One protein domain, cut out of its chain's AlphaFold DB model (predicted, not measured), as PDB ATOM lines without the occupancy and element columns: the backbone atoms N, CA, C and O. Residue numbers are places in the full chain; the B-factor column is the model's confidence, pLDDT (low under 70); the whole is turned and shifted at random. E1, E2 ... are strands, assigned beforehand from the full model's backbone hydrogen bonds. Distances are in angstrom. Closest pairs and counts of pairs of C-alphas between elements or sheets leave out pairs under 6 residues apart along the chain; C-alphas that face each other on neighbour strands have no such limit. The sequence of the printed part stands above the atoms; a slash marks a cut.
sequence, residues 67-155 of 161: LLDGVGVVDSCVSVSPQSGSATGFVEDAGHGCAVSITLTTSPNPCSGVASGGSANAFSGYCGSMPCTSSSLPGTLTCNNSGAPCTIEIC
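This is residues 67 to 155 of the 161 residues of an uncharacterized protein of Chloroflexi bacterium 13_1_40CM_2_68_14 (UniProt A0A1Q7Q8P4). Eight strands, E1 to E8, form a small closed barrel, with each strand beside the next along the chain and E8 brought back to E1 at a short seam. E1 bends sharply, by 76 degrees at residue 70, and the seam lies past this bend, at residues 73 to 75 of E1 and 152 to 154 of E8. The printed part has 89 residues, with no named helix and eight named strands in the order E1 to E8, antiparallel round the whole ring. The class is all strand, and the strands make a meander, each the antiparallel neighbour of the one before. The whole is compact, with a radius of gyration of the C-alphas of 12.0 A and spans of 39 by 29 by 19 A.

E1, residues 67 to 75, and E2, residues 83 to 92, form a hairpin at 145 degrees, with N 68 and O 89 at 2.8 A. On the other side of E2, E3, residues 98 to 104, has N 103 and O 88 at 2.7 A. E4, residues 111 to 115, follows, with N 111 and O 102 at 2.7 A. E5, residues 123 to 127, is antiparallel to E4 at 165 degrees, with N 112 and O 126 at 2.8 A. E6, residues 130 to 134, has N 132 and O 125 at 2.8 A to E5. E7, residues 139 to 145, has N 133 and O 142 at 2.9 A to E6. E8, residues 148 to 154, forms a hairpin with E7, with N 141 and O 152 at 2.8 A. E8 and E1 close the ring at 139 degrees: N 153 and O 74 are 2.8 A apart, and the facing C-alphas 152 and 75 are 4.4 A apart. Among the pairs that stay apart are E1 and E5, E2 and E6, E3 and E7, and E4 and E8.

E1 begins at C-alpha 67, (58.694, 41.671, 88.458), and measures 19.3 A from first to last C-alpha. E2 is the longest strand by residues, at 27.3 A, and ends at C-alpha 92, (51.353, 42.529, 83.532). E3 measures 19.5 A, E4 12.2 A, E5 10.9 A and E6 13.1 A. E7 measures 18.6 A, and E8, 19.7 A, ends at C-alpha 154, (66.172, 32.825, 84.520).

The two C-alphas farthest apart, those of Val 80 and Gly 95, are 39.3 A apart. The printed part has no cut and no long link. The mean pLDDT of the printed part is 79.7, and residues 93 to 97 and 116 to 122 are under 70 in this model.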
ATOM      1  N   LEU A  67      57.625  40.736  88.780       77.44
ATOM      2  CA  LEU A  67      58.694  41.671  88.458       77.44
ATOM      3  C   LEU A  67      60.035  40.962  88.647       77.44
ATOM      4  O   LEU A  67      60.347  40.480  89.732       77.44
ATOM      5  N   LEU A  68      60.826  40.920  87.583       80.31
ATOM      6  CA  LEU A  68      62.220  40.505  87.589       80.31
ATOM      7  C   LEU A  68      63.073  41.773  87.644       80.31
ATOM      8  O   LEU A  68      63.017  42.594  86.725       80.31
ATOM      9  N   ASP A  69      63.866  41.927  88.700       82.00
ATOM     10  CA  ASP A  69      64.766  43.069  88.876       82.00
ATOM     11  C   ASP A  69      66.218  42.593  88.968       82.00
ATOM     12  O   ASP A  69      66.730  42.270  90.037       82.00
ATOM     13  N   GLY A  70      66.869  42.481  87.808       78.00
ATOM     14  CA  GLY A  70      68.289  42.147  87.714       78.00
ATOM     15  C   GLY A  70      68.626  40.721  88.149       78.00
ATOM     16  O   GLY A  70      69.737  40.482  88.621       78.00
ATOM     17  N   VAL A  71      67.696  39.777  87.992       83.06
ATOM     18  CA  VAL A  71      67.906  38.371  88.369       83.06
ATOM     19  C   VAL A  71      68.943  37.716  87.459       83.06
ATOM     20  O   VAL A  71      68.994  38.030  86.274       83.06
ATOM     21  N   GLY A  72      69.768  36.815  87.988       82.69
ATOM     22  CA  GLY A  72      70.765  36.084  87.210       82.69
ATOM     23  C   GLY A  72      70.153  35.306  86.042       82.69
ATOM     24  O   GLY A  72      69.045  34.777  86.143       82.69
ATOM     25  N   VAL A  73      70.889  35.246  84.934       86.06
ATOM     26  CA  VAL A  73      70.518  34.490  83.734       86.06
ATOM     27  C   VAL A  73      71.699  33.686  83.221       86.06
ATOM     28  O   VAL A  73      72.822  34.194  83.218       86.06
ATOM     29  N   VAL A  74      71.433  32.484  82.711       87.50
ATOM     30  CA  VAL A  74      72.355  31.731  81.851       87.50
ATOM     31  C   VAL A  74      71.723  31.543  80.473       87.50
ATOM     32  O   VAL A  74      70.699  30.885  80.324       87.50
ATOM     33  N   ASP A  75      72.343  32.125  79.451       88.62
ATOM     34  CA  ASP A  75      71.854  32.153  78.074       88.62
ATOM     35  C   ASP A  75      72.752  31.304  77.165       88.62
ATOM     36  O   ASP A  75      73.910  31.641  76.913       88.62
ATOM     37  N   SER A  76      72.216  30.193  76.661       89.00
ATOM     38  CA  SER A  76      72.891  29.318  75.690       89.00
ATOM     39  C   SER A  76      72.465  29.571  74.238       89.00
ATOM     40  O   SER A  76      72.919  28.882  73.327       89.00
ATOM     41  N   CYS A  77      71.595  30.554  73.999       86.19
ATOM     42  CA  CYS A  77      71.054  30.876  72.682       86.19
ATOM     43  C   CYS A  77      71.914  31.879  71.903       86.19
ATOM     44  O   CYS A  77      71.874  31.890  70.670       86.19
ATOM     45  N   VAL A  78      72.694  32.712  72.598       83.00
ATOM     46  CA  VAL A  78      73.514  33.773  71.983       83.00
ATOM     47  C   VAL A  78      74.895  33.312  71.514       83.00
ATOM     48  O   VAL A  78      75.479  33.933  70.626       83.00
ATOM     49  N   SER A  79      75.430  32.220  72.068       79.25
ATOM     50  CA  SER A  79      76.721  31.665  71.652       79.25
ATOM     51  C   SER A  79      76.864  30.178  71.961       79.25
ATOM     52  O   SER A  79      76.120  29.621  72.757       79.25
ATOM     53  N   VAL A  80      77.880  29.539  71.366       74.38
ATOM     54  CA  VAL A  80      78.220  28.117  71.590       74.38
ATOM     55  C   VAL A  80      78.601  27.789  73.039       74.38
ATOM     56  O   VAL A  80      78.570  26.630  73.438       74.38
ATOM     57  N   SER A  81      78.980  28.803  73.815       81.94
ATOM     58  CA  SER A  81      79.202  28.727  75.256       81.94
ATOM     59  C   SER A  81      78.102  29.501  75.984       81.94
ATOM     60  O   SER A  81      77.853  30.645  75.595       81.94
ATOM     61  N   PRO A  82      77.493  28.957  77.052       83.75
ATOM     62  CA  PRO A  82      76.525  29.701  77.852       83.75
ATOM     63  C   PRO A  82      77.104  31.029  78.357       83.75
ATOM     64  O   PRO A  82      78.273  31.092  78.741       83.75
ATOM     65  N   GLN A  83      76.311  32.095  78.312       84.44
ATOM     66  CA  GLN A  83      76.670  33.421  78.812       84.44
ATOM     67  C   GLN A  83      75.885  33.720  80.082       84.44
ATOM     68  O   GLN A  83      74.664  33.588  80.099       84.44
ATOM     69  N   SER A  84      76.577  34.155  81.132       85.50
ATOM     70  CA  SER A  84      75.927  34.638  82.347       85.50
ATOM     71  C   SER A  84      75.604  36.125  82.230       85.50
ATOM     72  O   SER A  84      76.406  36.908  81.717       85.50
ATOM     73  N   GLY A  85      74.451  36.531  82.745       83.50
ATOM     74  CA  GLY A  85      74.026  37.924  82.764       83.50
ATOM     75  C   GLY A  85      72.896  38.157  83.750       83.50
ATOM     76  O   GLY A  85      72.776  37.433  84.738       83.50
ATOM     77  N   SER A  86      72.069  39.160  83.472       83.31
ATOM     78  CA  SER A  86      70.852  39.417  84.228       83.31
ATOM     79  C   SER A  86      69.630  39.631  83.338       83.31
ATOM     80  O   SER A  86      69.744  40.043  82.179       83.31
ATOM     81  N   ALA A  87      68.458  39.335  83.896       82.94
ATOM     82  CA  ALA A  87      67.149  39.623  83.338       82.94
ATOM     83  C   ALA A  87      66.451  40.713  84.151       82.94
ATOM     84  O   ALA A  87      66.415  40.679  85.383       82.94
ATOM     85  N   THR A  88      65.819  41.639  83.444       82.75
ATOM     86  CA  THR A  88      64.780  42.512  83.990       82.75
ATOM     87  C   THR A  88      63.509  42.301  83.197       82.75
ATOM     88  O   THR A  88      63.550  42.143  81.983       82.75
ATOM     89  N   GLY A  89      62.358  42.273  83.845       80.69
ATOM     90  CA  GLY A  89      61.135  41.957  83.128       80.69
ATOM     91  C   GLY A  89      59.904  42.019  83.988       80.69
ATOM     92  O   GLY A  89      59.992  42.080  85.208       80.69
ATOM     93  N   PHE A  90      58.753  42.019  83.341       74.81
ATOM     94  CA  PHE A  90      57.480  42.049  84.028       74.81
ATOM     95  C   PHE A  90      56.462  41.163  83.327       74.81
ATOM     96  O   PHE A  90      56.498  40.981  82.106       74.81
ATOM     97  N   VAL A  91      55.559  40.626  84.135       74.56
ATOM     98  CA  VAL A  91      54.285  40.074  83.694       74.56
ATOM     99  C   VAL A  91      53.224  41.064  84.149       74.56
ATOM    100  O   VAL A  91      53.123  41.339  85.344       74.56
ATOM    101  N   GLU A  92      52.469  41.635  83.215       70.44
ATOM    102  CA  GLU A  92      51.353  42.529  83.532       70.44
ATOM    103  C   GLU A  92      50.044  41.990  82.950       70.44
ATOM    104  O   GLU A  92      49.980  41.569  81.790       70.44
ATOM    105  N   ASP A  93      48.981  42.003  83.755       62.59
ATOM    106  CA  ASP A  93      47.630  41.718  83.279       62.59
ATOM    107  C   ASP A  93      47.086  42.949  82.545       62.59
ATOM    108  O   ASP A  93      46.381  43.792  83.101       62.59
ATOM    109  N   ALA A  94      47.459  43.091  81.274       51.47
ATOM    110  CA  ALA A  94      47.005  44.181  80.418       51.47
ATOM    111  C   ALA A  94      45.558  43.958  79.926       51.47
ATOM    112  O   ALA A  94      45.269  44.082  78.739       51.47
ATOM    113  N   GLY A  95      44.633  43.576  80.811       47.59
ATOM    114  CA  GLY A  95      43.183  43.513  80.579       47.59
ATOM    115  C   GLY A  95      42.677  42.591  79.455       47.59
ATOM    116  O   GLY A  95      41.466  42.509  79.273       47.59
ATOM    117  N   HIS A  96      43.556  41.933  78.685       49.72
ATOM    118  CA  HIS A  96      43.236  41.129  77.493       49.72
ATOM    119  C   HIS A  96      44.262  40.000  77.216       49.72
ATOM    120  O   HIS A  96      44.354  39.518  76.086       49.72
ATOM    121  N   GLY A  97      45.027  39.562  78.221       57.06
ATOM    122  CA  GLY A  97      46.049  38.514  78.091       57.06
ATOM    123  C   GLY A  97      47.382  38.988  78.654       57.06
ATOM    124  O   GLY A  97      47.880  40.039  78.260       57.06
ATOM    125  N   CYS A  98      47.932  38.248  79.612       73.62
ATOM    126  CA  CYS A  98      49.081  38.684  80.393       73.62
ATOM    127  C   CYS A  98      50.300  38.891  79.497       73.62
ATOM    128  O   CYS A  98      50.860  37.930  78.971       73.62
ATOM    129  N   ALA A  99      50.710  40.142  79.329       78.25
ATOM    130  CA  ALA A  99      51.875  40.479  78.536       78.25
ATOM    131  C   ALA A  99      53.130  40.176  79.353       78.25
ATOM    132  O   ALA A  99      53.224  40.553  80.522       78.25
ATOM    133  N   VAL A 100      54.094  39.502  78.729       81.69
ATOM    134  CA  VAL A 100      55.408  39.246  79.318       81.69
ATOM    135  C   VAL A 100      56.460  39.975  78.507       81.69
ATOM    136  O   VAL A 100      56.526  39.818  77.286       81.69
ATOM    137  N   SER A 101      57.307  40.734  79.192       87.06
ATOM    138  CA  SER A 101      58.463  41.400  78.600       87.06
ATOM    139  C   SER A 101      59.683  41.158  79.475       87.06
ATOM    140  O   SER A 101      59.674  41.521  80.646       87.06
ATOM    141  N   ILE A 102      60.734  40.558  78.914       86.94
ATOM    142  CA  ILE A 102      61.987  40.233  79.602       86.94
ATOM    143  C   ILE A 102      63.146  40.773  78.767       86.94
ATOM    144  O   ILE A 102      63.341  40.401  77.617       86.94
ATOM    145  N   THR A 103      63.942  41.655  79.345       88.31
ATOM    146  CA  THR A 103      65.190  42.157  78.778       88.31
ATOM    147  C   THR A 103      66.349  41.388  79.388       88.31
ATOM    148  O   THR A 103      66.419  41.247  80.605       88.31
ATOM    149  N   LEU A 104      67.260  40.907  78.548       88.12
ATOM    150  CA  LEU A 104      68.453  40.170  78.960       88.12
ATOM    151  C   LEU A 104      69.686  41.040  78.722       88.12
ATOM    152  O   LEU A 104      69.761  41.733  77.713       88.12
ATOM    153  N   THR A 105      70.695  40.980  79.589       87.25
ATOM    154  CA  THR A 105      71.987  41.635  79.303       87.25
ATOM    155  C   THR A 105      72.849  40.841  78.322       87.25
ATOM    156  O   THR A 105      73.789  41.385  77.749       87.25
ATOM    157  N   THR A 106      72.559  39.550  78.144       83.75
ATOM    158  CA  THR A 106      73.273  38.636  77.237       83.75
ATOM    159  C   THR A 106      72.859  38.809  75.777       83.75
ATOM    160  O   THR A 106      73.612  38.434  74.880       83.75
ATOM    161  N   SER A 107      71.687  39.402  75.527       81.31
ATOM    162  CA  SER A 107      71.100  39.576  74.198       81.31
ATOM    163  C   SER A 107      70.587  41.007  74.018       81.31
ATOM    164  O   SER A 107      69.858  41.503  74.872       81.31
ATOM    165  N   PRO A 108      70.862  41.671  72.880       77.12
ATOM    166  CA  PRO A 108      70.267  42.973  72.578       77.12
ATOM    167  C   PRO A 108      68.770  42.878  72.247       77.12
ATOM    168  O   PRO A 108      68.088  43.900  72.195       77.12
ATOM    169  N   ASN A 109      68.263  41.671  71.983       82.06
ATOM    170  CA  ASN A 109      66.868  41.439  71.646       82.06
ATOM    171  C   ASN A 109      66.110  40.967  72.893       82.06
ATOM    172  O   ASN A 109      66.459  39.904  73.421       82.06
ATOM    173  N   PRO A 110      65.083  41.706  73.348       85.31
ATOM    174  CA  PRO A 110      64.265  41.284  74.474       85.31
ATOM    175  C   PRO A 110      63.410  40.066  74.105       85.31
ATOM    176  O   PRO A 110      63.122  39.805  72.931       85.31
ATOM    177  N   CYS A 111      62.982  39.339  75.131       87.69
ATOM    178  CA  CYS A 111      61.922  38.358  75.039       87.69
ATOM    179  C   CYS A 111      60.567  39.019  75.270       87.69
ATOM    180  O   CYS A 111      60.372  39.723  76.259       87.69
ATOM    181  N   SER A 112      59.618  38.775  74.376       89.50
ATOM    182  CA  SER A 112      58.241  39.233  74.507       89.50
ATOM    183  C   SER A 112      57.272  38.101  74.215       89.50
ATOM    184  O   SER A 112      57.519  37.247  73.362       89.50
ATOM    185  N   GLY A 113      56.165  38.064  74.941       85.25
ATOM    186  CA  GLY A 113      55.203  36.986  74.810       85.25
ATOM    187  C   GLY A 113      53.956  37.208  75.633       85.25
ATOM    188  O   GLY A 113      53.696  38.302  76.135       85.25
ATOM    189  N   VAL A 114      53.200  36.130  75.769       78.75
ATOM    190  CA  VAL A 114      52.027  36.067  76.627       78.75
ATOM    191  C   VAL A 114      52.217  34.973  77.667       78.75
ATOM    192  O   VAL A 114      52.681  33.876  77.344       78.75
ATOM    193  N   ALA A 115      51.854  35.259  78.913       73.31
ATOM    194  CA  ALA A 115      51.567  34.207  79.870       73.31
ATOM    195  C   ALA A 115      50.142  33.750  79.564       73.31
ATOM    196  O   ALA A 115      49.241  34.566  79.381       73.31
ATOM    197  N   SER A 116      49.925  32.448  79.400       58.75
ATOM    198  CA  SER A 116      48.613  31.969  78.943       58.75
ATOM    199  C   SER A 116      47.576  31.874  80.063       58.75
ATOM    200  O   SER A 116      46.439  31.489  79.808       58.75
ATOM    201  N   GLY A 117      47.952  32.224  81.297       51.22
ATOM    202  CA  GLY A 117      47.112  32.121  82.488       51.22
ATOM    203  C   GLY A 117      46.438  30.759  82.690       51.22
ATOM    204  O   GLY A 117      45.455  30.646  83.416       51.22
ATOM    205  N   GLY A 118      46.940  29.741  81.999       49.28
ATOM    206  CA  GLY A 118      46.366  28.422  81.875       49.28
ATOM    207  C   GLY A 118      47.473  27.382  81.873       49.28
ATOM    208  O   GLY A 118      48.659  27.689  81.759       49.28
ATOM    209  N   SER A 119      47.053  26.127  81.968       48.47
ATOM    210  CA  SER A 119      47.854  24.993  82.417       48.47
ATOM    211  C   SER A 119      49.026  24.549  81.517       48.47
ATOM    212  O   SER A 119      49.600  23.484  81.744       48.47
ATOM    213  N   ALA A 120      49.364  25.309  80.476       50.47
ATOM    214  CA  ALA A 120      50.335  24.897  79.469       50.47
ATOM    215  C   ALA A 120      51.673  25.640  79.565       50.47
ATOM    216  O   ALA A 120      52.701  24.982  79.450       50.47
ATOM    217  N   ASN A 121      51.688  26.971  79.745       57.97
ATOM    218  CA  ASN A 121      52.924  27.769  79.756       57.97
ATOM    219  C   ASN A 121      52.768  29.114  80.500       57.97
ATOM    220  O   ASN A 121      51.886  29.912  80.150       57.97
ATOM    221  N   ALA A 122      53.688  29.407  81.427       67.50
ATOM    222  CA  ALA A 122      53.883  30.726  82.041       67.50
ATOM    223  C   ALA A 122      54.512  31.752  81.081       67.50
ATOM    224  O   ALA A 122      54.336  32.954  81.248       67.50
ATOM    225  N   PHE A 123      55.211  31.294  80.038       79.19
ATOM    226  CA  PHE A 123      55.690  32.138  78.944       79.19
ATOM    227  C   PHE A 123      55.498  31.436  77.603       79.19
ATOM    228  O   PHE A 123      55.961  30.316  77.406       79.19
ATOM    229  N   SER A 124      54.880  32.120  76.647       84.75
ATOM    230  CA  SER A 124      54.852  31.714  75.245       84.75
ATOM    231  C   SER A 124      55.087  32.938  74.373       84.75
ATOM    232  O   SER A 124      54.266  33.855  74.344       84.75
ATOM    233  N   GLY A 125      56.202  32.967  73.653       88.25
ATOM    234  CA  GLY A 125      56.586  34.147  72.894       88.25
ATOM    235  C   GLY A 125      57.864  33.961  72.100       88.25
ATOM    236  O   GLY A 125      58.150  32.878  71.594       88.25
ATOM    237  N   TYR A 126      58.626  35.041  71.985       89.94
ATOM    238  CA  TYR A 126      59.859  35.090  71.218       89.94
ATOM    239  C   TYR A 126      60.942  35.823  71.993       89.94
ATOM    240  O   TYR A 126      60.667  36.868  72.568       89.94
ATOM    241  N   CYS A 127      62.174  35.322  71.945       88.81
ATOM    242  CA  CYS A 127      63.380  36.069  72.300       88.81
ATOM    243  C   CYS A 127      64.070  36.501  71.003       88.81
ATOM    244  O   CYS A 127      64.668  35.685  70.297       88.81
ATOM    245  N   GLY A 128      63.921  37.775  70.626       87.12
ATOM    246  CA  GLY A 128      64.242  38.218  69.266       87.12
ATOM    247  C   GLY A 128      63.397  37.485  68.216       87.12
ATOM    248  O   GLY A 128      62.179  37.621  68.202       87.12
ATOM    249  N   SER A 129      64.032  36.715  67.328       86.50
ATOM    250  CA  SER A 129      63.347  35.884  66.321       86.50
ATOM    251  C   SER A 129      63.156  34.423  66.742       86.50
ATOM    252  O   SER A 129      62.577  33.642  65.986       86.50
ATOM    253  N   MET A 130      63.653  34.035  67.919       90.81
ATOM    254  CA  MET A 130      63.618  32.654  68.399       90.81
ATOM    255  C   MET A 130      62.301  32.416  69.135       90.81
ATOM    256  O   MET A 130      62.091  33.060  70.164       90.81
ATOM    257  N   PRO A 131      61.400  31.538  68.659       90.75
ATOM    258  CA  PRO A 131      60.233  31.155  69.442       90.75
ATOM    259  C   PRO A 131      60.691  30.445  70.714       90.75
ATOM    260  O   PRO A 131      61.548  29.560  70.657       90.75
ATOM    261  N   CYS A 132      60.113  30.845  71.839       88.81
ATOM    262  CA  CYS A 132      60.485  30.380  73.163       88.81
ATOM    263  C   CYS A 132      59.238  30.097  74.006       88.81
ATOM    264  O   CYS A 132      58.256  30.844  73.966       88.81
ATOM    265  N   THR A 133      59.297  29.035  74.804       87.56
ATOM    266  CA  THR A 133      58.239  28.650  75.742       87.56
ATOM    267  C   THR A 133      58.830  28.311  77.101       87.56
ATOM    268  O   THR A 133      59.916  27.737  77.173       87.56
ATOM    269  N   SER A 134      58.106  28.624  78.168       83.06
ATOM    270  CA  SER A 134      58.419  28.174  79.522       83.06
ATOM    271  C   SER A 134      57.145  27.767  80.243       83.06
ATOM    272  O   SER A 134      56.130  28.465  80.160       83.06
ATOM    273  N   SER A 135      57.218  26.672  80.993       76.56
ATOM    274  CA  SER A 135      56.161  26.271  81.917       76.56
ATOM    275  C   SER A 135      56.118  27.143  83.170       76.56
ATOM    276  O   SER A 135      55.052  27.206  83.765       76.56
ATOM    277  N   SER A 136      57.220  27.828  83.523       73.44
ATOM    278  CA  SER A 136      57.310  28.689  84.712       73.44
ATOM    279  C   SER A 136      58.175  29.945  84.543       73.44
ATOM    280  O   SER A 136      59.076  29.994  83.700       73.44
ATOM    281  N   LEU A 137      57.906  30.974  85.351       72.88
ATOM    282  CA  LEU A 137      58.740  32.175  85.492       72.88
ATOM    283  C   LEU A 137      58.863  32.569  86.981       72.88
ATOM    284  O   LEU A 137      57.826  32.808  87.600       72.88
ATOM    285  N   PRO A 138      60.078  32.714  87.554       76.44
ATOM    286  CA  PRO A 138      61.394  32.367  86.995       76.44
ATOM    287  C   PRO A 138      61.512  30.884  86.589       76.44
ATOM    288  O   PRO A 138      60.736  30.037  87.032       76.44
ATOM    289  N   GLY A 139      62.446  30.560  85.691       76.94
ATOM    290  CA  GLY A 139      62.564  29.215  85.125       76.94
ATOM    291  C   GLY A 139      63.333  29.155  83.806       76.94
ATOM    292  O   GLY A 139      63.991  30.111  83.394       76.94
ATOM    293  N   THR A 140      63.254  28.007  83.131       85.88
ATOM    294  CA  THR A 140      63.975  27.756  81.876       85.88
ATOM    295  C   THR A 140      63.096  28.023  80.660       85.88
ATOM    296  O   THR A 140      62.181  27.260  80.353       85.88
ATOM    297  N   LEU A 141      63.440  29.055  79.894       87.56
ATOM    298  CA  LEU A 141      62.877  29.276  78.569       87.56
ATOM    299  C   LEU A 141      63.554  28.318  77.592       87.56
ATOM    300  O   LEU A 141      64.768  28.361  77.392       87.56
ATOM    301  N   THR A 142      62.754  27.468  76.960       90.38
ATOM    302  CA  THR A 142      63.199  26.612  75.861       90.38
ATOM    303  C   THR A 142      62.930  27.326  74.550       90.38
ATOM    304  O   THR A 142      61.780  27.616  74.228       90.38
ATOM    305  N   CYS A 143      63.987  27.597  73.795       90.50
ATOM    306  CA  CYS A 143      63.960  28.373  72.567       90.50
ATOM    307  C   CYS A 143      64.378  27.530  71.363       90.50
ATOM    308  O   CYS A 143      65.153  26.579  71.479       90.50
ATOM    309  N   ASN A 144      63.904  27.910  70.179       91.06
ATOM    310  CA  ASN A 144      64.377  27.353  68.919       91.06
ATOM    311  C   ASN A 144      65.106  28.429  68.109       91.06
ATOM    312  O   ASN A 144      64.493  29.374  67.617       91.06
ATOM    313  N   ASN A 145      66.418  28.275  67.949       86.56
ATOM    314  CA  ASN A 145      67.221  29.127  67.090       86.56
ATOM    315  C   ASN A 145      67.462  28.431  65.747       86.56
ATOM    316  O   ASN A 145      68.344  27.583  65.620       86.56
ATOM    317  N   SER A 146      66.673  28.787  64.731       85.12
ATOM    318  CA  SER A 146      66.857  28.308  63.350       85.12
ATOM    319  C   SER A 146      66.918  26.774  63.212       85.12
ATOM    320  O   SER A 146      67.659  26.242  62.388       85.12
ATOM    321  N   GLY A 147      66.145  26.049  64.025       82.88
ATOM    322  CA  GLY A 147      66.085  24.586  64.054       82.88
ATOM    323  C   GLY A 147      66.910  23.930  65.163       82.88
ATOM    324  O   GLY A 147      66.716  22.742  65.416       82.88
ATOM    325  N   ALA A 148      67.780  24.672  65.854       86.31
ATOM    326  CA  ALA A 148      68.546  24.172  66.992       86.31
ATOM    327  C   ALA A 148      67.876  24.566  68.322       86.31
ATOM    328  O   ALA A 148      67.581  25.749  68.520       86.31
ATOM    329  N   PRO A 149      67.626  23.616  69.242       89.50
ATOM    330  CA  PRO A 149      67.145  23.951  70.574       89.50
ATOM    331  C   PRO A 149      68.248  24.650  71.375       89.50
ATOM    332  O   PRO A 149      69.412  24.250  71.329       89.50
ATOM    333  N   CYS A 150      67.872  25.675  72.126       89.75
ATOM    334  CA  CYS A 150      68.725  26.355  73.094       89.75
ATOM    335  C   CYS A 150      67.882  26.770  74.305       89.75
ATOM    336  O   CYS A 150      66.650  26.752  74.251       89.75
ATOM    337  N   THR A 151      68.535  27.115  75.407       90.62
ATOM    338  CA  THR A 151      67.866  27.477  76.659       90.62
ATOM    339  C   THR A 151      68.350  28.810  77.209       90.62
ATOM    340  O   THR A 151      69.529  29.158  77.095       90.62
ATOM    341  N   ILE A 152      67.426  29.532  77.836       89.56
ATOM    342  CA  ILE A 152      67.702  30.719  78.643       89.56
ATOM    343  C   ILE A 152      67.142  30.431  80.033       89.56
ATOM    344  O   ILE A 152      65.932  30.320  80.214       89.56
ATOM    345  N   GLU A 153      68.021  30.249  81.005       88.88
ATOM    346  CA  GLU A 153      67.656  29.991  82.393       88.88
ATOM    347  C   GLU A 153      67.580  31.316  83.146       88.88
ATOM    348  O   GLU A 153      68.576  32.029  83.228       88.88
ATOM    349  N   ILE A 154      66.399  31.659  83.664       85.56
ATOM    350  CA  ILE A 154      66.172  32.825  84.520       85.56
ATOM    351  C   ILE A 154      66.119  32.331  85.957       85.56
ATOM    352  O   ILE A 154      65.209  31.594  86.337       85.56
ATOM    353  N   CYS A 155      67.103  32.739  86.743       78.81
ATOM    354  CA  CYS A 155      67.397  32.115  88.018       78.81
ATOM    355  C   CYS A 155      66.563  32.725  89.136       78.81
ATOM    356  O   CYS A 155      66.478  33.949  89.283       78.81
TER     357      CYS A 155